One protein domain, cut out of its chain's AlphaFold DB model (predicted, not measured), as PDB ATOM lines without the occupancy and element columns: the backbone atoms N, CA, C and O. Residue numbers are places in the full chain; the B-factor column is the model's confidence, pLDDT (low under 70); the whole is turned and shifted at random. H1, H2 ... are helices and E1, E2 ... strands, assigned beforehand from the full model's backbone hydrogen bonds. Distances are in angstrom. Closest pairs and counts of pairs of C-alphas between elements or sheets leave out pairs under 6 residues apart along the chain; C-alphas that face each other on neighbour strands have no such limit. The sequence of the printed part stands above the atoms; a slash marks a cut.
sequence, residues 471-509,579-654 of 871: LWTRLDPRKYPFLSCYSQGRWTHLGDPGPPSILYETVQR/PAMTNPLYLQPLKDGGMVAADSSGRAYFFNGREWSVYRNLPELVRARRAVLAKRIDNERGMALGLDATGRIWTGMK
ATOM      1  N   LEU A 471     -23.980 -36.354  38.186       88.25
ATOM      2  CA  LEU A 471     -23.153 -37.480  37.738       88.25
ATOM      3  C   LEU A 471     -23.946 -38.785  37.809       88.25
ATOM      4  O   LEU A 471     -24.225 -39.303  38.888       88.25
ATOM      5  N   TRP A 472     -24.225 -39.359  36.649       88.88
ATOM      6  CA  TRP A 472     -24.844 -40.668  36.492       88.88
ATOM      7  C   TRP A 472     -23.770 -41.736  36.323       88.88
ATOM      8  O   TRP A 472     -22.848 -41.567  35.526       88.88
ATOM      9  N   THR A 473     -23.854 -42.844  37.062       88.94
ATOM     10  CA  THR A 473     -22.859 -43.922  36.962       88.94
ATOM     11  C   THR A 473     -23.364 -45.280  37.444       88.94
ATOM     12  O   THR A 473     -24.339 -45.379  38.194       88.94
ATOM     13  N   ARG A 474     -22.639 -46.343  37.078       84.38
ATOM     14  CA  ARG A 474     -22.806 -47.688  37.642       84.38
ATOM     15  C   ARG A 474     -21.825 -47.936  38.798       84.38
ATOM     16  O   ARG A 474     -20.677 -48.332  38.598       84.38
ATOM     17  N   LEU A 475     -22.289 -47.726  40.030       82.75
ATOM     18  CA  LEU A 475     -21.596 -48.206  41.238       82.75
ATOM     19  C   LEU A 475     -21.696 -49.745  41.348       82.75
ATOM     20  O   LEU A 475     -22.305 -50.379  40.488       82.75
ATOM     21  N   ASP A 476     -21.080 -50.355  42.367       78.56
ATOM     22  CA  ASP A 476     -21.011 -51.821  42.545       78.56
ATOM     23  C   ASP A 476     -22.393 -52.528  42.432       78.56
ATOM     24  O   ASP A 476     -23.281 -52.250  43.248       78.56
ATOM     25  N   PRO A 477     -22.596 -53.466  41.475       71.62
ATOM     26  CA  PRO A 477     -23.857 -54.186  41.287       71.62
ATOM     27  C   PRO A 477     -24.266 -55.055  42.476       71.62
ATOM     28  O   PRO A 477     -25.435 -55.408  42.577       71.62
ATOM     29  N   ARG A 478     -23.340 -55.384  43.386       74.81
ATOM     30  CA  ARG A 478     -23.634 -56.142  44.612       74.81
ATOM     31  C   ARG A 478     -24.325 -55.307  45.692       74.81
ATOM     32  O   ARG A 478     -24.860 -55.881  46.631       74.81
ATOM     33  N   LYS A 479     -24.267 -53.974  45.588       78.25
ATOM     34  CA  LYS A 479     -24.867 -53.033  46.552       78.25
ATOM     35  C   LYS A 479     -25.965 -52.164  45.944       78.25
ATOM     36  O   LYS A 479     -26.862 -51.739  46.660       78.25
ATOM     37  N   TYR A 480     -25.902 -51.911  44.638       81.31
ATOM     38  CA  TYR A 480     -26.833 -51.034  43.931       81.31
ATOM     39  C   TYR A 480     -27.333 -51.755  42.668       81.31
ATOM     40  O   TYR A 480     -26.504 -52.105  41.820       81.31
ATOM     41  N   PRO A 481     -28.644 -52.016  42.504       74.25
ATOM     42  CA  PRO A 481     -29.140 -52.885  41.431       74.25
ATOM     43  C   PRO A 481     -29.124 -52.209  40.053       74.25
ATOM     44  O   PRO A 481     -28.910 -52.874  39.040       74.25
ATOM     45  N   PHE A 482     -29.250 -50.883  39.998       83.88
ATOM     46  CA  PHE A 482     -29.303 -50.119  38.753       83.88
ATOM     47  C   PHE A 482     -28.292 -48.956  38.777       83.88
ATOM     48  O   PHE A 482     -27.189 -49.089  39.315       83.88
ATOM     49  N   LEU A 483     -28.620 -47.828  38.152       86.31
ATOM     50  CA  LEU A 483     -27.788 -46.628  38.135       86.31
ATOM     51  C   LEU A 483     -27.850 -45.858  39.459       86.31
ATOM     52  O   LEU A 483     -28.826 -45.898  40.205       86.31
ATOM     53  N   SER A 484     -26.774 -45.129  39.737       87.19
ATOM     54  CA  SER A 484     -26.686 -44.166  40.834       87.19
ATOM     55  C   SER A 484     -26.455 -42.771  40.263       87.19
ATOM     56  O   SER A 484     -25.682 -42.606  39.317       87.19
ATOM     57  N   CYS A 485     -27.125 -41.779  40.839       90.44
ATOM     58  CA  CYS A 485     -27.043 -40.374  40.460       90.44
ATOM     59  C   CYS A 485     -26.461 -39.576  41.631       90.44
ATOM     60  O   CYS A 485     -26.975 -39.674  42.744       90.44
ATOM     61  N   TYR A 486     -25.386 -38.820  41.411       87.38
ATOM     62  CA  TYR A 486     -24.852 -37.885  42.399       87.38
ATOM     63  C   TYR A 486     -25.332 -36.475  42.076       87.38
ATOM     64  O   TYR A 486     -25.064 -35.944  40.995       87.38
ATOM     65  N   SER A 487     -26.013 -35.858  43.033       86.50
ATOM     66  CA  SER A 487     -26.490 -34.481  42.961       86.50
ATOM     67  C   SER A 487     -26.439 -33.853  44.353       86.50
ATOM     68  O   SER A 487     -26.539 -34.543  45.366       86.50
ATOM     69  N   GLN A 488     -26.227 -32.535  44.424       83.25
ATOM     70  CA  GLN A 488     -26.282 -31.764  45.681       83.25
ATOM     71  C   GLN A 488     -25.429 -32.343  46.846       83.25
ATOM     72  O   GLN A 488     -25.722 -32.124  48.016       83.25
ATOM     73  N   GLY A 489     -24.346 -33.073  46.543       78.75
ATOM     74  CA  GLY A 489     -23.441 -33.660  47.545       78.75
ATOM     75  C   GLY A 489     -23.832 -35.049  48.087       78.75
ATOM     76  O   GLY A 489     -23.129 -35.574  48.966       78.75
ATOM     77  N   ARG A 490     -24.924 -35.640  47.582       84.06
ATOM     78  CA  ARG A 490     -25.492 -36.939  47.986       84.06
ATOM     79  C   ARG A 490     -25.609 -37.884  46.780       84.06
ATOM     80  O   ARG A 490     -25.693 -37.433  45.641       84.06
ATOM     81  N   TRP A 491     -25.617 -39.195  47.032       85.38
ATOM     82  CA  TRP A 491     -26.025 -40.190  46.033       85.38
ATOM     83  C   TRP A 491     -27.502 -40.530  46.210       85.38
ATOM     84  O   TRP A 491     -27.937 -40.817  47.322       85.38
ATOM     85  N   THR A 492     -28.221 -40.598  45.097       88.44
ATOM     86  CA  THR A 492     -29.508 -41.283  44.984       88.44
ATOM     87  C   THR A 492     -29.286 -42.557  44.177       88.44
ATOM     88  O   THR A 492     -28.842 -42.510  43.026       88.44
ATOM     89  N   HIS A 493     -29.572 -43.708  44.779       87.44
ATOM     90  CA  HIS A 493     -29.491 -45.008  44.118       87.44
ATOM     91  C   HIS A 493     -30.877 -45.363  43.593       87.44
ATOM     92  O   HIS A 493     -31.840 -45.349  44.356       87.44
ATOM     93  N   LEU A 494     -30.993 -45.641  42.296       82.00
ATOM     94  CA  LEU A 494     -32.281 -45.981  41.704       82.00
ATOM     95  C   LEU A 494     -32.535 -47.486  41.794       82.00
ATOM     96  O   LEU A 494     -31.609 -48.300  41.709       82.00
ATOM     97  N   GLY A 495     -33.811 -47.832  41.963       78.38
ATOM     98  CA  GLY A 495     -34.283 -49.205  41.852       78.38
ATOM     99  C   GLY A 495     -34.066 -49.762  40.446       78.38
ATOM    100  O   GLY A 495     -33.846 -49.025  39.482       78.38
ATOM    101  N   ASP A 496     -34.130 -51.083  40.340       78.19
ATOM    102  CA  ASP A 496     -34.192 -51.755  39.049       78.19
ATOM    103  C   ASP A 496     -35.545 -51.441  38.379       78.19
ATOM    104  O   ASP A 496     -36.574 -51.704  39.005       78.19
ATOM    105  N   PRO A 497     -35.593 -50.892  37.147       75.06
ATOM    106  CA  PRO A 497     -36.853 -50.698  36.427       75.06
ATOM    107  C   PRO A 497     -37.508 -52.025  36.000       75.06
ATOM    108  O   PRO A 497     -38.633 -52.016  35.512       75.06
ATOM    109  N   GLY A 498     -36.823 -53.158  36.187       68.81
ATOM    110  CA  GLY A 498     -37.334 -54.495  35.924       68.81
ATOM    111  C   GLY A 498     -37.035 -55.006  34.510       68.81
ATOM    112  O   GLY A 498     -36.340 -54.355  33.718       68.81
ATOM    113  N   PRO A 499     -37.527 -56.211  34.172       61.38
ATOM    114  CA  PRO A 499     -37.575 -56.654  32.784       61.38
ATOM    115  C   PRO A 499     -38.525 -55.748  31.973       61.38
ATOM    116  O   PRO A 499     -39.455 -55.177  32.548       61.38
ATOM    117  N   PRO A 500     -38.354 -55.638  30.641       54.34
ATOM    118  CA  PRO A 500     -39.428 -55.123  29.795       54.34
ATOM    119  C   PRO A 500     -40.694 -55.967  30.019       54.34
ATOM    120  O   PRO A 500     -40.605 -57.180  30.208       54.34
ATOM    121  N   SER A 501     -41.867 -55.334  30.012       46.47
ATOM    122  CA  SER A 501     -43.130 -55.902  30.515       46.47
ATOM    123  C   SER A 501     -43.729 -57.054  29.690       46.47
ATOM    124  O   SER A 501     -44.811 -57.542  30.015       46.47
ATOM    125  N   ILE A 502     -43.035 -57.518  28.646       47.94
ATOM    126  CA  ILE A 502     -43.459 -58.626  27.789       47.94
ATOM    127  C   ILE A 502     -42.269 -59.560  27.541       47.94
ATOM    128  O   ILE A 502     -41.258 -59.154  26.962       47.94
ATOM    129  N   LEU A 503     -42.423 -60.826  27.933       44.19
ATOM    130  CA  LEU A 503     -41.603 -61.944  27.469       44.19
ATOM    131  C   LEU A 503     -42.491 -62.862  26.624       44.19
ATOM    132  O   LEU A 503     -43.543 -63.304  27.078       44.19
ATOM    133  N   TYR A 504     -42.051 -63.156  25.403       43.56
ATOM    134  CA  TYR A 504     -42.599 -64.250  24.605       43.56
ATOM    135  C   TYR A 504     -41.651 -65.443  24.724       43.56
ATOM    136  O   TYR A 504     -40.444 -65.280  24.539       43.56
ATOM    137  N   GLU A 505     -42.197 -66.621  25.015       39.56
ATOM    138  CA  GLU A 505     -41.463 -67.885  25.068       39.56
ATOM    139  C   GLU A 505     -42.260 -68.964  24.320       39.56
ATOM    140  O   GLU A 505     -43.476 -69.079  24.463       39.56
ATOM    141  N   THR A 506     -41.562 -69.708  23.463       40.31
ATOM    142  CA  THR A 506     -42.104 -70.622  22.441       40.31
ATOM    143  C   THR A 506     -40.967 -71.547  21.999       40.31
ATOM    144  O   THR A 506     -39.873 -71.042  21.766       40.31
ATOM    145  N   VAL A 507     -41.107 -72.865  21.824       39.44
ATOM    146  CA  VAL A 507     -42.175 -73.830  22.168       39.44
ATOM    147  C   VAL A 507     -41.464 -75.104  22.648       39.44
ATOM    148  O   VAL A 507     -40.446 -75.473  22.060       39.44
ATOM    149  N   GLN A 508     -41.992 -75.829  23.639       33.84
ATOM    150  CA  GLN A 508     -41.518 -77.193  23.900       33.84
ATOM    151  C   GLN A 508     -42.188 -78.173  22.926       33.84
ATOM    152  O   GLN A 508     -43.409 -78.322  22.928       33.84
ATOM    153  N   ARG A 509     -41.395 -78.845  22.081       46.22
ATOM    154  CA  ARG A 509     -41.866 -80.023  21.342       46.22
ATOM    155  C   ARG A 509     -42.018 -81.181  22.325       46.22
ATOM    156  O   ARG A 509     -41.009 -81.660  22.822       46.22
ATOM    157  N   PRO A 579     -29.831 -58.263  37.778       60.25
ATOM    158  CA  PRO A 579     -30.465 -56.954  37.712       60.25
ATOM    159  C   PRO A 579     -30.376 -56.399  36.288       60.25
ATOM    160  O   PRO A 579     -29.400 -56.673  35.581       60.25
ATOM    161  N   ALA A 580     -31.366 -55.619  35.854       61.34
ATOM    162  CA  ALA A 580     -31.559 -55.310  34.442       61.34
ATOM    163  C   ALA A 580     -30.304 -54.709  33.793       61.34
ATOM    164  O   ALA A 580     -29.970 -55.104  32.686       61.34
ATOM    165  N   MET A 581     -29.557 -53.850  34.490       69.56
ATOM    166  CA  MET A 581     -28.349 -53.211  33.963       69.56
ATOM    167  C   MET A 581     -27.078 -53.679  34.692       69.56
ATOM    168  O   MET A 581     -26.445 -52.918  35.429       69.56
ATOM    169  N   THR A 582     -26.674 -54.937  34.487       62.50
ATOM    170  CA  THR A 582     -25.402 -55.483  35.013       62.50
ATOM    171  C   THR A 582     -24.164 -54.778  34.452       62.50
ATOM    172  O   THR A 582     -23.198 -54.576  35.186       62.50
ATOM    173  N   ASN A 583     -24.182 -54.379  33.175       67.06
ATOM    174  CA  ASN A 583     -23.070 -53.688  32.520       67.06
ATOM    175  C   ASN A 583     -23.572 -52.696  31.445       67.06
ATOM    176  O   ASN A 583     -23.857 -53.121  30.323       67.06
ATOM    177  N   PRO A 584     -23.699 -51.388  31.752       67.75
ATOM    178  CA  PRO A 584     -24.075 -50.392  30.755       67.75
ATOM    179  C   PRO A 584     -22.946 -50.162  29.741       67.75
ATOM    180  O   PRO A 584     -21.875 -49.650  30.090       67.75
ATOM    181  N   LEU A 585     -23.222 -50.499  28.476       70.88
ATOM    182  CA  LEU A 585     -22.362 -50.223  27.324       70.88
ATOM    183  C   LEU A 585     -22.213 -48.728  27.063       70.88
ATOM    184  O   LEU A 585     -21.166 -48.330  26.551       70.88
ATOM    185  N   TYR A 586     -23.228 -47.922  27.388       80.19
ATOM    186  CA  TYR A 586     -23.152 -46.461  27.400       80.19
ATOM    187  C   TYR A 586     -24.254 -45.802  28.233       80.19
ATOM    188  O   TYR A 586     -25.328 -46.371  28.438       80.19
ATOM    189  N   LEU A 587     -23.965 -44.568  28.647       86.50
ATOM    190  CA  LEU A 587     -24.888 -43.539  29.111       86.50
ATOM    191  C   LEU A 587     -24.794 -42.344  28.146       86.50
ATOM    192  O   LEU A 587     -23.706 -42.005  27.682       86.50
ATOM    193  N   GLN A 588     -25.930 -41.730  27.840       89.88
ATOM    194  CA  GLN A 588     -26.109 -40.647  26.875       89.88
ATOM    195  C   GLN A 588     -26.983 -39.564  27.528       89.88
ATOM    196  O   GLN A 588     -28.197 -39.765  27.649       89.88
ATOM    197  N   PRO A 589     -26.409 -38.433  27.974       89.69
ATOM    198  CA  PRO A 589     -27.185 -37.359  28.582       89.69
ATOM    199  C   PRO A 589     -28.092 -36.675  27.554       89.69
ATOM    200  O   PRO A 589     -27.824 -36.698  26.348       89.69
ATOM    201  N   LEU A 590     -29.165 -36.060  28.052       92.06
ATOM    202  CA  LEU A 590     -30.103 -35.247  27.282       92.06
ATOM    203  C   LEU A 590     -30.174 -33.816  27.850       92.06
ATOM    204  O   LEU A 590     -29.934 -33.592  29.041       92.06
ATOM    205  N   LYS A 591     -30.526 -32.850  26.993       87.31
ATOM    206  CA  LYS A 591     -30.529 -31.396  27.260       87.31
ATOM    207  C   LYS A 591     -31.374 -30.977  28.467       87.31
ATOM    208  O   LYS A 591     -31.070 -29.988  29.125       87.31
ATOM    209  N   ASP A 592     -32.406 -31.739  28.797       87.69
ATOM    210  CA  ASP A 592     -33.349 -31.496  29.894       87.69
ATOM    211  C   ASP A 592     -32.969 -32.191  31.219       87.69
ATOM    212  O   ASP A 592     -33.673 -32.056  32.225       87.69
ATOM    213  N   GLY A 593     -31.878 -32.960  31.243       86.19
ATOM    214  CA  GLY A 593     -31.553 -33.872  32.340       86.19
ATOM    215  C   GLY A 593     -32.269 -35.225  32.250       86.19
ATOM    216  O   GLY A 593     -32.316 -35.956  33.242       86.19
ATOM    217  N   GLY A 594     -32.828 -35.571  31.088       90.69
ATOM    218  CA  GLY A 594     -33.083 -36.961  30.732       90.69
ATOM    219  C   GLY A 594     -31.779 -37.728  30.468       90.69
ATOM    220  O   GLY A 594     -30.681 -37.164  30.437       90.69
ATOM    221  N   MET A 595     -31.896 -39.038  30.276       92.06
ATOM    222  CA  MET A 595     -30.762 -39.933  30.022       92.06
ATOM    223  C   MET A 595     -31.213 -41.088  29.132       92.06
ATOM    224  O   MET A 595     -32.278 -41.657  29.353       92.06
ATOM    225  N   VAL A 596     -30.393 -41.484  28.164       92.62
ATOM    226  CA  VAL A 596     -30.505 -42.784  27.494       92.62
ATOM    227  C   VAL A 596     -29.358 -43.671  27.959       92.62
ATOM    228  O   VAL A 596     -28.230 -43.216  28.117       92.62
ATOM    229  N   ALA A 597     -29.635 -44.946  28.186       91.06
ATOM    230  CA  ALA A 597     -28.630 -45.946  28.508       91.06
ATOM    231  C   ALA A 597     -28.884 -47.222  27.707       91.06
ATOM    232  O   ALA A 597     -30.021 -47.494  27.324       91.06
ATOM    233  N   ALA A 598     -27.849 -48.031  27.500       88.38
ATOM    234  CA  ALA A 598     -28.019 -49.406  27.040       88.38
ATOM    235  C   ALA A 598     -27.015 -50.345  27.701       88.38
ATOM    236  O   ALA A 598     -25.926 -49.927  28.102       88.38
ATOM    237  N   ASP A 599     -27.385 -51.616  27.804       85.06
ATOM    238  CA  ASP A 599     -26.574 -52.666  28.418       85.06
ATOM    239  C   ASP A 599     -25.876 -53.575  27.391       85.06
ATOM    240  O   ASP A 599     -26.042 -53.439  26.178       85.06
ATOM    241  N   SER A 600     -25.079 -54.530  27.876       78.81
ATOM    242  CA  SER A 600     -24.380 -55.511  27.035       78.81
ATOM    243  C   SER A 600     -25.268 -56.585  26.391       78.81
ATOM    244  O   SER A 600     -24.745 -57.405  25.647       78.81
ATOM    245  N   SER A 601     -26.580 -56.594  26.654       79.69
ATOM    246  CA  SER A 601     -27.577 -57.387  25.913       79.69
ATOM    247  C   SER A 601     -28.249 -56.592  24.783       79.69
ATOM    248  O   SER A 601     -29.059 -57.140  24.042       79.69
ATOM    249  N   GLY A 602     -27.918 -55.302  24.637       81.62
ATOM    250  CA  GLY A 602     -28.489 -54.409  23.628       81.62
ATOM    251  C   GLY A 602     -29.802 -53.738  24.041       81.62
ATOM    252  O   GLY A 602     -30.278 -52.874  23.300       81.62
ATOM    253  N   ARG A 603     -30.361 -54.072  25.215       87.31
ATOM    254  CA  ARG A 603     -31.564 -53.422  25.763       87.31
ATOM    255  C   ARG A 603     -31.294 -51.953  26.040       87.31
ATOM    256  O   ARG A 603     -30.218 -51.598  26.526       87.31
ATOM    257  N   ALA A 604     -32.284 -51.115  25.747       90.81
ATOM    258  CA  ALA A 604     -32.204 -49.671  25.903       90.81
ATOM    259  C   ALA A 604     -33.140 -49.177  27.011       90.81
ATOM    260  O   ALA A 604     -34.195 -49.750  27.272       90.81
ATOM    261  N   TYR A 605     -32.741 -48.091  27.657       92.81
ATOM    262  CA  TYR A 605     -33.398 -47.519  28.824       92.81
ATOM    263  C   TYR A 605     -33.479 -46.004  28.625       92.81
ATOM    264  O   TYR A 605     -32.481 -45.386  28.255       92.81
ATOM    265  N   PHE A 606     -34.638 -45.400  28.878       93.75
ATOM    266  CA  PHE A 606     -34.842 -43.953  28.759       93.75
ATOM    267  C   PHE A 606     -35.390 -43.376  30.057       93.75
ATOM    268  O   PHE A 606     -36.462 -43.766  30.516       93.75
ATOM    269  N   PHE A 607     -34.645 -42.428  30.615       92.31
ATOM    270  CA  PHE A 607     -35.036 -41.605  31.743       92.31
ATOM    271  C   PHE A 607     -35.665 -40.313  31.236       92.31
ATOM    272  O   PHE A 607     -34.986 -39.501  30.601       92.31
ATOM    273  N   ASN A 608     -36.941 -40.091  31.545       88.75
ATOM    274  CA  ASN A 608     -37.662 -38.887  31.115       88.75
ATOM    275  C   ASN A 608     -37.431 -37.657  32.019       88.75
ATOM    276  O   ASN A 608     -37.992 -36.594  31.747       88.75
ATOM    277  N   GLY A 609     -36.635 -37.819  33.083       86.06
ATOM    278  CA  GLY A 609     -36.411 -36.843  34.153       86.06
ATOM    279  C   GLY A 609     -36.989 -37.271  35.511       86.06
ATOM    280  O   GLY A 609     -36.510 -36.783  36.536       86.06
ATOM    281  N   ARG A 610     -37.960 -38.199  35.521       85.50
ATOM    282  CA  ARG A 610     -38.656 -38.729  36.711       85.50
ATOM    283  C   ARG A 610     -38.549 -40.254  36.831       85.50
ATOM    284  O   ARG A 610     -38.237 -40.750  37.907       85.50
ATOM    285  N   GLU A 611     -38.772 -40.984  35.741       88.44
ATOM    286  CA  GLU A 611     -38.855 -42.452  35.716       88.44
ATOM    287  C   GLU A 611     -38.046 -43.060  34.560       88.44
ATOM    288  O   GLU A 611     -37.657 -42.353  33.626       88.44
ATOM    289  N   TRP A 612     -37.812 -44.375  34.611       90.62
ATOM    290  CA  TRP A 612     -37.120 -45.135  33.568       90.62
ATOM    291  C   TRP A 612     -38.086 -46.050  32.809       90.62
ATOM    292  O   TRP A 612     -38.676 -46.951  33.395       90.62
ATOM    293  N   SER A 613     -38.186 -45.872  31.491       92.00
ATOM    294  CA  SER A 613     -38.817 -46.835  30.577       92.00
ATOM    295  C   SER A 613     -37.765 -47.798  30.001       92.00
ATOM    296  O   SER A 613     -36.661 -47.362  29.662       92.00
ATOM    297  N   VAL A 614     -38.107 -49.084  29.856       91.81
ATOM    298  CA  VAL A 614     -37.239 -50.148  29.303       91.81
ATOM    299  C   VAL A 614     -37.723 -50.558  27.908       91.81
ATOM    300  O   VAL A 614     -38.924 -50.670  27.683       91.81
ATOM    301  N   TYR A 615     -36.786 -50.814  26.995       90.94
ATOM    302  CA  TYR A 615     -37.020 -51.212  25.603       90.94
ATOM    303  C   TYR A 615     -36.099 -52.386  25.238       90.94
ATOM    304  O   TYR A 615     -34.956 -52.466  25.704       90.94
ATOM    305  N   ARG A 616     -36.564 -53.290  24.372       86.25
ATOM    306  CA  ARG A 616     -35.823 -54.459  23.872       86.25
ATOM    307  C   ARG A 616     -34.519 -54.056  23.189       86.25
ATOM    308  O   ARG A 616     -33.538 -54.784  23.311       86.25
ATOM    309  N   ASN A 617     -34.496 -52.922  22.484       88.06
ATOM    310  CA  ASN A 617     -33.287 -52.362  21.877       88.06
ATOM    311  C   ASN A 617     -33.379 -50.848  21.604       88.06
ATOM    312  O   ASN A 617     -34.431 -50.224  21.742       88.06
ATOM    313  N   LEU A 618     -32.252 -50.246  21.208       87.12
ATOM    314  CA  LEU A 618     -32.169 -48.815  20.897       87.12
ATOM    315  C   LEU A 618     -33.065 -48.387  19.705       87.12
ATOM    316  O   LEU A 618     -33.736 -47.365  19.847       87.12
ATOM    317  N   PRO A 619     -33.171 -49.130  18.580       87.56
ATOM    318  CA  PRO A 619     -34.127 -48.811  17.509       87.56
ATOM    319  C   PRO A 619     -35.605 -48.808  17.934       87.56
ATOM    320  O   PRO A 619     -36.411 -48.069  17.370       87.56
ATOM    321  N   GLU A 620     -36.001 -49.619  18.917       89.00
ATOM    322  CA  GLU A 620     -37.342 -49.551  19.508       89.00
ATOM    323  C   GLU A 620     -37.533 -48.265  20.320       89.00
ATOM    324  O   GLU A 620     -38.505 -47.549  20.085       89.00
ATOM    325  N   LEU A 621     -36.580 -47.910  21.192       93.69
ATOM    326  CA  LEU A 621     -36.600 -46.636  21.922       93.69
ATOM    327  C   LEU A 621     -36.677 -45.431  20.964       93.69
ATOM    328  O   LEU A 621     -37.498 -44.534  21.160       93.69
ATOM    329  N   VAL A 622     -35.852 -45.411  19.911       92.19
ATOM    330  CA  VAL A 622     -35.831 -44.312  18.932       92.19
ATOM    331  C   VAL A 622     -37.168 -44.193  18.198       92.19
ATOM    332  O   VAL A 622     -37.641 -43.074  18.019       92.19
ATOM    333  N   ARG A 623     -37.830 -45.306  17.845       89.00
ATOM    334  CA  ARG A 623     -39.190 -45.277  17.277       89.00
ATOM    335  C   ARG A 623     -40.220 -44.778  18.295       89.00
ATOM    336  O   ARG A 623     -40.901 -43.793  18.032       89.00
ATOM    337  N   ALA A 624     -40.278 -45.390  19.479       92.44
ATOM    338  CA  ALA A 624     -41.270 -45.089  20.513       92.44
ATOM    339  C   ALA A 624     -41.168 -43.664  21.092       92.44
ATOM    340  O   ALA A 624     -42.145 -43.140  21.625       92.44
ATOM    341  N   ARG A 625     -39.990 -43.026  21.022       94.94
ATOM    342  CA  ARG A 625     -39.735 -41.692  21.591       94.94
ATOM    343  C   ARG A 625     -39.166 -40.680  20.582       94.94
ATOM    344  O   ARG A 625     -38.641 -39.658  21.023       94.94
ATOM    345  N   ARG A 626     -39.294 -40.896  19.258       92.56
ATOM    346  CA  ARG A 626     -38.671 -40.065  18.190       92.56
ATOM    347  C   ARG A 626     -38.814 -38.558  18.431       92.56
ATOM    348  O   ARG A 626     -37.811 -37.862  18.533       92.56
ATOM    349  N   ALA A 627     -40.041 -38.060  18.591       92.25
ATOM    350  CA  ALA A 627     -40.312 -36.630  18.775       92.25
ATOM    351  C   ALA A 627     -39.764 -36.050  20.098       92.25
ATOM    352  O   ALA A 627     -39.444 -34.864  20.174       92.25
ATOM    353  N   VAL A 628     -39.632 -36.878  21.140       93.81
ATOM    354  CA  VAL A 628     -39.090 -36.478  22.449       93.81
ATOM    355  C   VAL A 628     -37.564 -36.433  22.395       93.81
ATOM    356  O   VAL A 628     -36.959 -35.446  22.807       93.81
ATOM    357  N   LEU A 629     -36.941 -37.469  21.832       92.94
ATOM    358  CA  LEU A 629     -35.493 -37.555  21.652       92.94
ATOM    359  C   LEU A 629     -34.982 -36.487  20.676       92.94
ATOM    360  O   LEU A 629     -33.992 -35.834  20.982       92.94
ATOM    361  N   ALA A 630     -35.688 -36.219  19.572       90.44
ATOM    362  CA  ALA A 630     -35.296 -35.189  18.608       90.44
ATOM    363  C   ALA A 630     -35.209 -33.783  19.232       90.44
ATOM    364  O   ALA A 630     -34.332 -33.002  18.878       90.44
ATOM    365  N   LYS A 631     -36.069 -33.475  20.215       91.69
ATOM    366  CA  LYS A 631     -36.022 -32.211  20.970       91.69
ATOM    367  C   LYS A 631     -34.979 -32.208  22.100       91.69
ATOM    368  O   LYS A 631     -34.547 -31.137  22.517       91.69
ATOM    369  N   ARG A 632     -34.588 -33.380  22.621       93.19
ATOM    370  CA  ARG A 632     -33.792 -33.519  23.859       93.19
ATOM    371  C   ARG A 632     -32.356 -34.023  23.667       93.19
ATOM    372  O   ARG A 632     -31.570 -33.891  24.600       93.19
ATOM    373  N   ILE A 633     -31.978 -34.577  22.514       89.38
ATOM    374  CA  ILE A 633     -30.603 -35.044  22.265       89.38
ATOM    375  C   ILE A 633     -29.606 -33.880  22.329       89.38
ATOM    376  O   ILE A 633     -29.810 -32.815  21.739       89.38
ATOM    377  N   ASP A 634     -28.513 -34.116  23.055       81.88
ATOM    378  CA  ASP A 634     -27.344 -33.247  23.130       81.88
ATOM    379  C   ASP A 634     -26.218 -33.834  22.263       81.88
ATOM    380  O   ASP A 634     -25.643 -34.876  22.595       81.88
ATOM    381  N   ASN A 635     -25.926 -33.169  21.142       75.50
ATOM    382  CA  ASN A 635     -24.861 -33.561  20.218       75.50
ATOM    383  C   ASN A 635     -23.460 -33.255  20.768       75.50
ATOM    384  O   ASN A 635     -22.522 -33.976  20.443       75.50
ATOM    385  N   GLU A 636     -23.305 -32.223  21.603       70.19
ATOM    386  CA  GLU A 636     -22.005 -31.814  22.159       70.19
ATOM    387  C   GLU A 636     -21.500 -32.832  23.189       70.19
ATOM    388  O   GLU A 636     -20.298 -33.025  23.369       70.19
ATOM    389  N   ARG A 637     -22.441 -33.517  23.848       62.97
ATOM    390  CA  ARG A 637     -22.200 -34.542  24.878       62.97
ATOM    391  C   ARG A 637     -22.534 -35.956  24.380       62.97
ATOM    392  O   ARG A 637     -22.672 -36.885  25.178       62.97
ATOM    393  N   GLY A 638     -22.696 -36.114  23.064       59.34
ATOM    394  CA  GLY A 638     -23.166 -37.327  22.398       59.34
ATOM    395  C   GLY A 638     -22.122 -38.443  22.304       59.34
ATOM    396  O   GLY A 638     -20.999 -38.232  21.856       59.34
ATOM    397  N   MET A 639     -22.509 -39.666  22.677       63.78
ATOM    398  CA  MET A 639     -21.699 -40.882  22.489       63.78
ATOM    399  C   MET A 639     -22.442 -42.041  21.816       63.78
ATOM    400  O   MET A 639     -21.780 -42.964  21.336       63.78
ATOM    401  N   ALA A 640     -23.779 -42.044  21.824       71.81
ATOM    402  CA  ALA A 640     -24.575 -43.194  21.380       71.81
ATOM    403  C   ALA A 640     -25.882 -42.834  20.657       71.81
ATOM    404  O   ALA A 640     -26.360 -43.639  19.856       71.81
ATOM    405  N   LEU A 641     -26.425 -41.640  20.901       81.38
ATOM    406  CA  LEU A 641     -27.430 -41.011  20.049       81.38
ATOM    407  C   LEU A 641     -26.911 -39.649  19.606       81.38
ATOM    408  O   LEU A 641     -26.299 -38.936  20.399       81.38
ATOM    409  N   GLY A 642     -27.219 -39.282  18.370       81.62
ATOM    410  CA  GLY A 642     -27.059 -37.924  17.875       81.62
ATOM    411  C   GLY A 642     -28.238 -37.523  17.000       81.62
ATOM    412  O   GLY A 642     -29.012 -38.363  16.541       81.62
ATOM    413  N   LEU A 643     -28.375 -36.220  16.790       82.69
ATOM    414  CA  LEU A 643     -29.320 -35.602  15.871       82.69
ATOM    415  C   LEU A 643     -28.560 -35.092  14.643       82.69
ATOM    416  O   LEU A 643     -27.426 -34.624  14.775       82.69
ATOM    417  N   ASP A 644     -29.146 -35.172  13.454       75.25
ATOM    418  CA  ASP A 644     -28.611 -34.510  12.262       75.25
ATOM    419  C   ASP A 644     -29.316 -33.175  11.956       75.25
ATOM    420  O   ASP A 644     -30.299 -32.805  12.599       75.25
ATOM    421  N   ALA A 645     -28.812 -32.436  10.963       62.16
ATOM    422  CA  ALA A 645     -29.345 -31.125  10.565       62.16
ATOM    423  C   ALA A 645     -30.779 -31.167   9.982       62.16
ATOM    424  O   ALA A 645     -31.333 -30.132   9.636       62.16
ATOM    425  N   THR A 646     -31.372 -32.357   9.856       63.91
ATOM    426  CA  THR A 646     -32.754 -32.605   9.406       63.91
ATOM    427  C   THR A 646     -33.619 -33.224  10.511       63.91
ATOM    428  O   THR A 646     -34.719 -33.699  10.243       63.91
ATOM    429  N   GLY A 647     -33.142 -33.252  11.760       72.44
ATOM    430  CA  GLY A 647     -33.885 -33.807  12.894       72.44
ATOM    431  C   GLY A 647     -33.983 -35.339  12.907       72.44
ATOM    432  O   GLY A 647     -34.760 -35.890  13.692       72.44
ATOM    433  N   ARG A 648     -33.213 -36.052  12.071       74.75
ATOM    434  CA  ARG A 648     -33.108 -37.517  12.145       74.75
ATOM    435  C   ARG A 648     -32.192 -37.911  13.299       74.75
ATOM    436  O   ARG A 648     -31.189 -37.248  13.563       74.75
ATOM    437  N   ILE A 649     -32.538 -39.007  13.969       78.06
ATOM    438  CA  ILE A 649     -31.784 -39.549  15.102       78.06
ATOM    439  C   ILE A 649     -30.923 -40.705  14.598       78.06
ATOM    440  O   ILE A 649     -31.466 -41.682  14.093       78.06
ATOM    441  N   TRP A 650     -29.607 -40.604  14.768       75.12
ATOM    442  CA  TRP A 650     -28.632 -41.630  14.382       75.12
ATOM    443  C   TRP A 650     -28.054 -42.343  15.612       75.12
ATOM    444  O   TRP A 650     -28.005 -41.773  16.708       75.12
ATOM    445  N   THR A 651     -27.630 -43.604  15.447       73.44
ATOM    446  CA  THR A 651     -27.203 -44.474  16.562       73.44
ATOM    447  C   THR A 651     -25.728 -44.892  16.480       73.44
ATOM    448  O   THR A 651     -25.217 -45.243  15.422       73.44
ATOM    449  N   GLY A 652     -25.011 -44.829  17.607       58.47
ATOM    450  CA  GLY A 652     -23.540 -44.884  17.659       58.47
ATOM    451  C   GLY A 652     -22.928 -46.168  18.236       58.47
ATOM    452  O   GLY A 652     -22.143 -46.094  19.185       58.47
ATOM    453  N   MET A 653     -23.242 -47.353  17.701       43.53
ATOM    454  CA  MET A 653     -22.631 -48.617  18.161       43.53
ATOM    455  C   MET A 653     -21.445 -49.073  17.286       43.53
ATOM    456  O   MET A 653     -21.555 -49.213  16.075       43.53
ATOM    457  N   LYS A 654     -20.289 -49.343  17.919       42.78
ATOM    458  CA  LYS A 654     -19.101 -49.945  17.270       42.78
ATOM    459  C   LYS A 654     -19.388 -51.421  16.935       42.78
ATOM    460  O   LYS A 654     -19.860 -52.120  17.822       42.78
TER     461      LYS A 654
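AT A GLANCE: This is residues 471 to 509 and 579 to 654 of the 871 residues of an uncharacterized protein of Planctomycetes bacterium SM23_25 (UniProt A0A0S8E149). A twisted sheet of four strands, E4 to E7, makes the middle of the domain; on one side of it helix H1 packs over its face, and helix H2 and the small hairpin E8 and E9 gather beside H1. Towards the other side a smaller sheet of three strands, E1 to E3, comes near the large one only through E1 and E4, and residues 503 to 509 stick out as a thin tail. The printed part has 115 residues, with two named helices and nine named strands in the order E1 E2 E3 E4 E5 E6 E7 H1 H2 E8 E9; the three sheets are antiparallel, with orders E4 - E5 - E6 - E7, E1 - E2 - E3 and E8 - E9. The class is mixed, helices and strands, though under half of the residues, 50 of 115, are in named elements. The whole is compact, with a radius of gyration of the C-alphas of 14.9 A, and the C-alphas span 51 by 40 by 27 A.

HOW THE PARTS SIT: The largest sheet holds E4, residues 584 to 589, E5, residues 595 to 599, E6, residues 604 to 607, and E7, residues 612 to 615. These form a meander, each strand the antiparallel neighbour of the one before, and the strands' lines turn by 54 degrees from edge to edge. In the hairpin E4 and E5, N 588 and O 596 are within hydrogen-bond range at 2.8 A; in E5 and E6, N 605 and O 597 at 2.8 A; in E6 and E7, N 615 and O 604 at 2.8 A. H1, residues 618 to 624, is on this sheet at a height of 8.7 A, over E6 and only just over E7, on which 3 of its 7 C-alphas fall. It runs slantwise to the strands, at 43 degrees to E6 on the local plane, and its closest C-alpha to E6 is that of Leu 618, 5.1 A from that of Ala 604. H2, residues 626 to 632, only grazes the sheet, with its residues 629 to 632. H1 and H2 are close but not clearly touching, the closest C-alphas being those of Val 622 and Leu 629, 7.3 A apart, and their lines are about perpendicular at 78 degrees. Every O i to N i+4 pair of H1 is within hydrogen-bond range, and 2 of 3 in H2. E8, residues 641 to 643, and E9, residues 649 to 651, form a hairpin, with N 650 and O 642 at 2.9 A. The closest C-alphas of H2 and E9 are those of Ala 630 and Ile 649, 6.6 A apart, and those of E4 and E8 are Gln 588 and Leu 641, 7.0 A apart. E1, residues 471 to 473, E2, residues 484 to 487, and E3, residues 490 to 493, form a second meander, with N 486 and O 471 at 2.8 A and N 492 and O 485 at 2.8 A. The closest C-alphas of E1 and E4 are those of Trp 472 and Leu 587, 7.9 A apart, while E3 and E4 are apart.

IN THESE COORDINATES: E4 measures 13.6 A from first to last C-alpha, beginning at C-alpha 584 (-24.075, -50.392, 30.755), and E5 13.5 A. E6 spans 10.4 A, E7 10.0 A, H1 9.8 A and H2 9.9 A. E1 begins at C-alpha 471 (-23.153, -37.480, 37.738), and E9 ends at C-alpha 651 (-27.203, -44.474, 16.562).

THE WHOLE: The two C-alphas farthest apart, those of Gly 489 and Arg 509, are 56.4 A apart. Residues 510 to 578 are not printed, and C-alphas 509 and 579 lie 30.5 A apart across this cut. Of the links that are printed whole, none is long. The mean pLDDT of the printed part is 78.2, and it is under 70 at residues 498 to 509, 579 to 584, 637 to 639, 645 to 646 and 652 to 654.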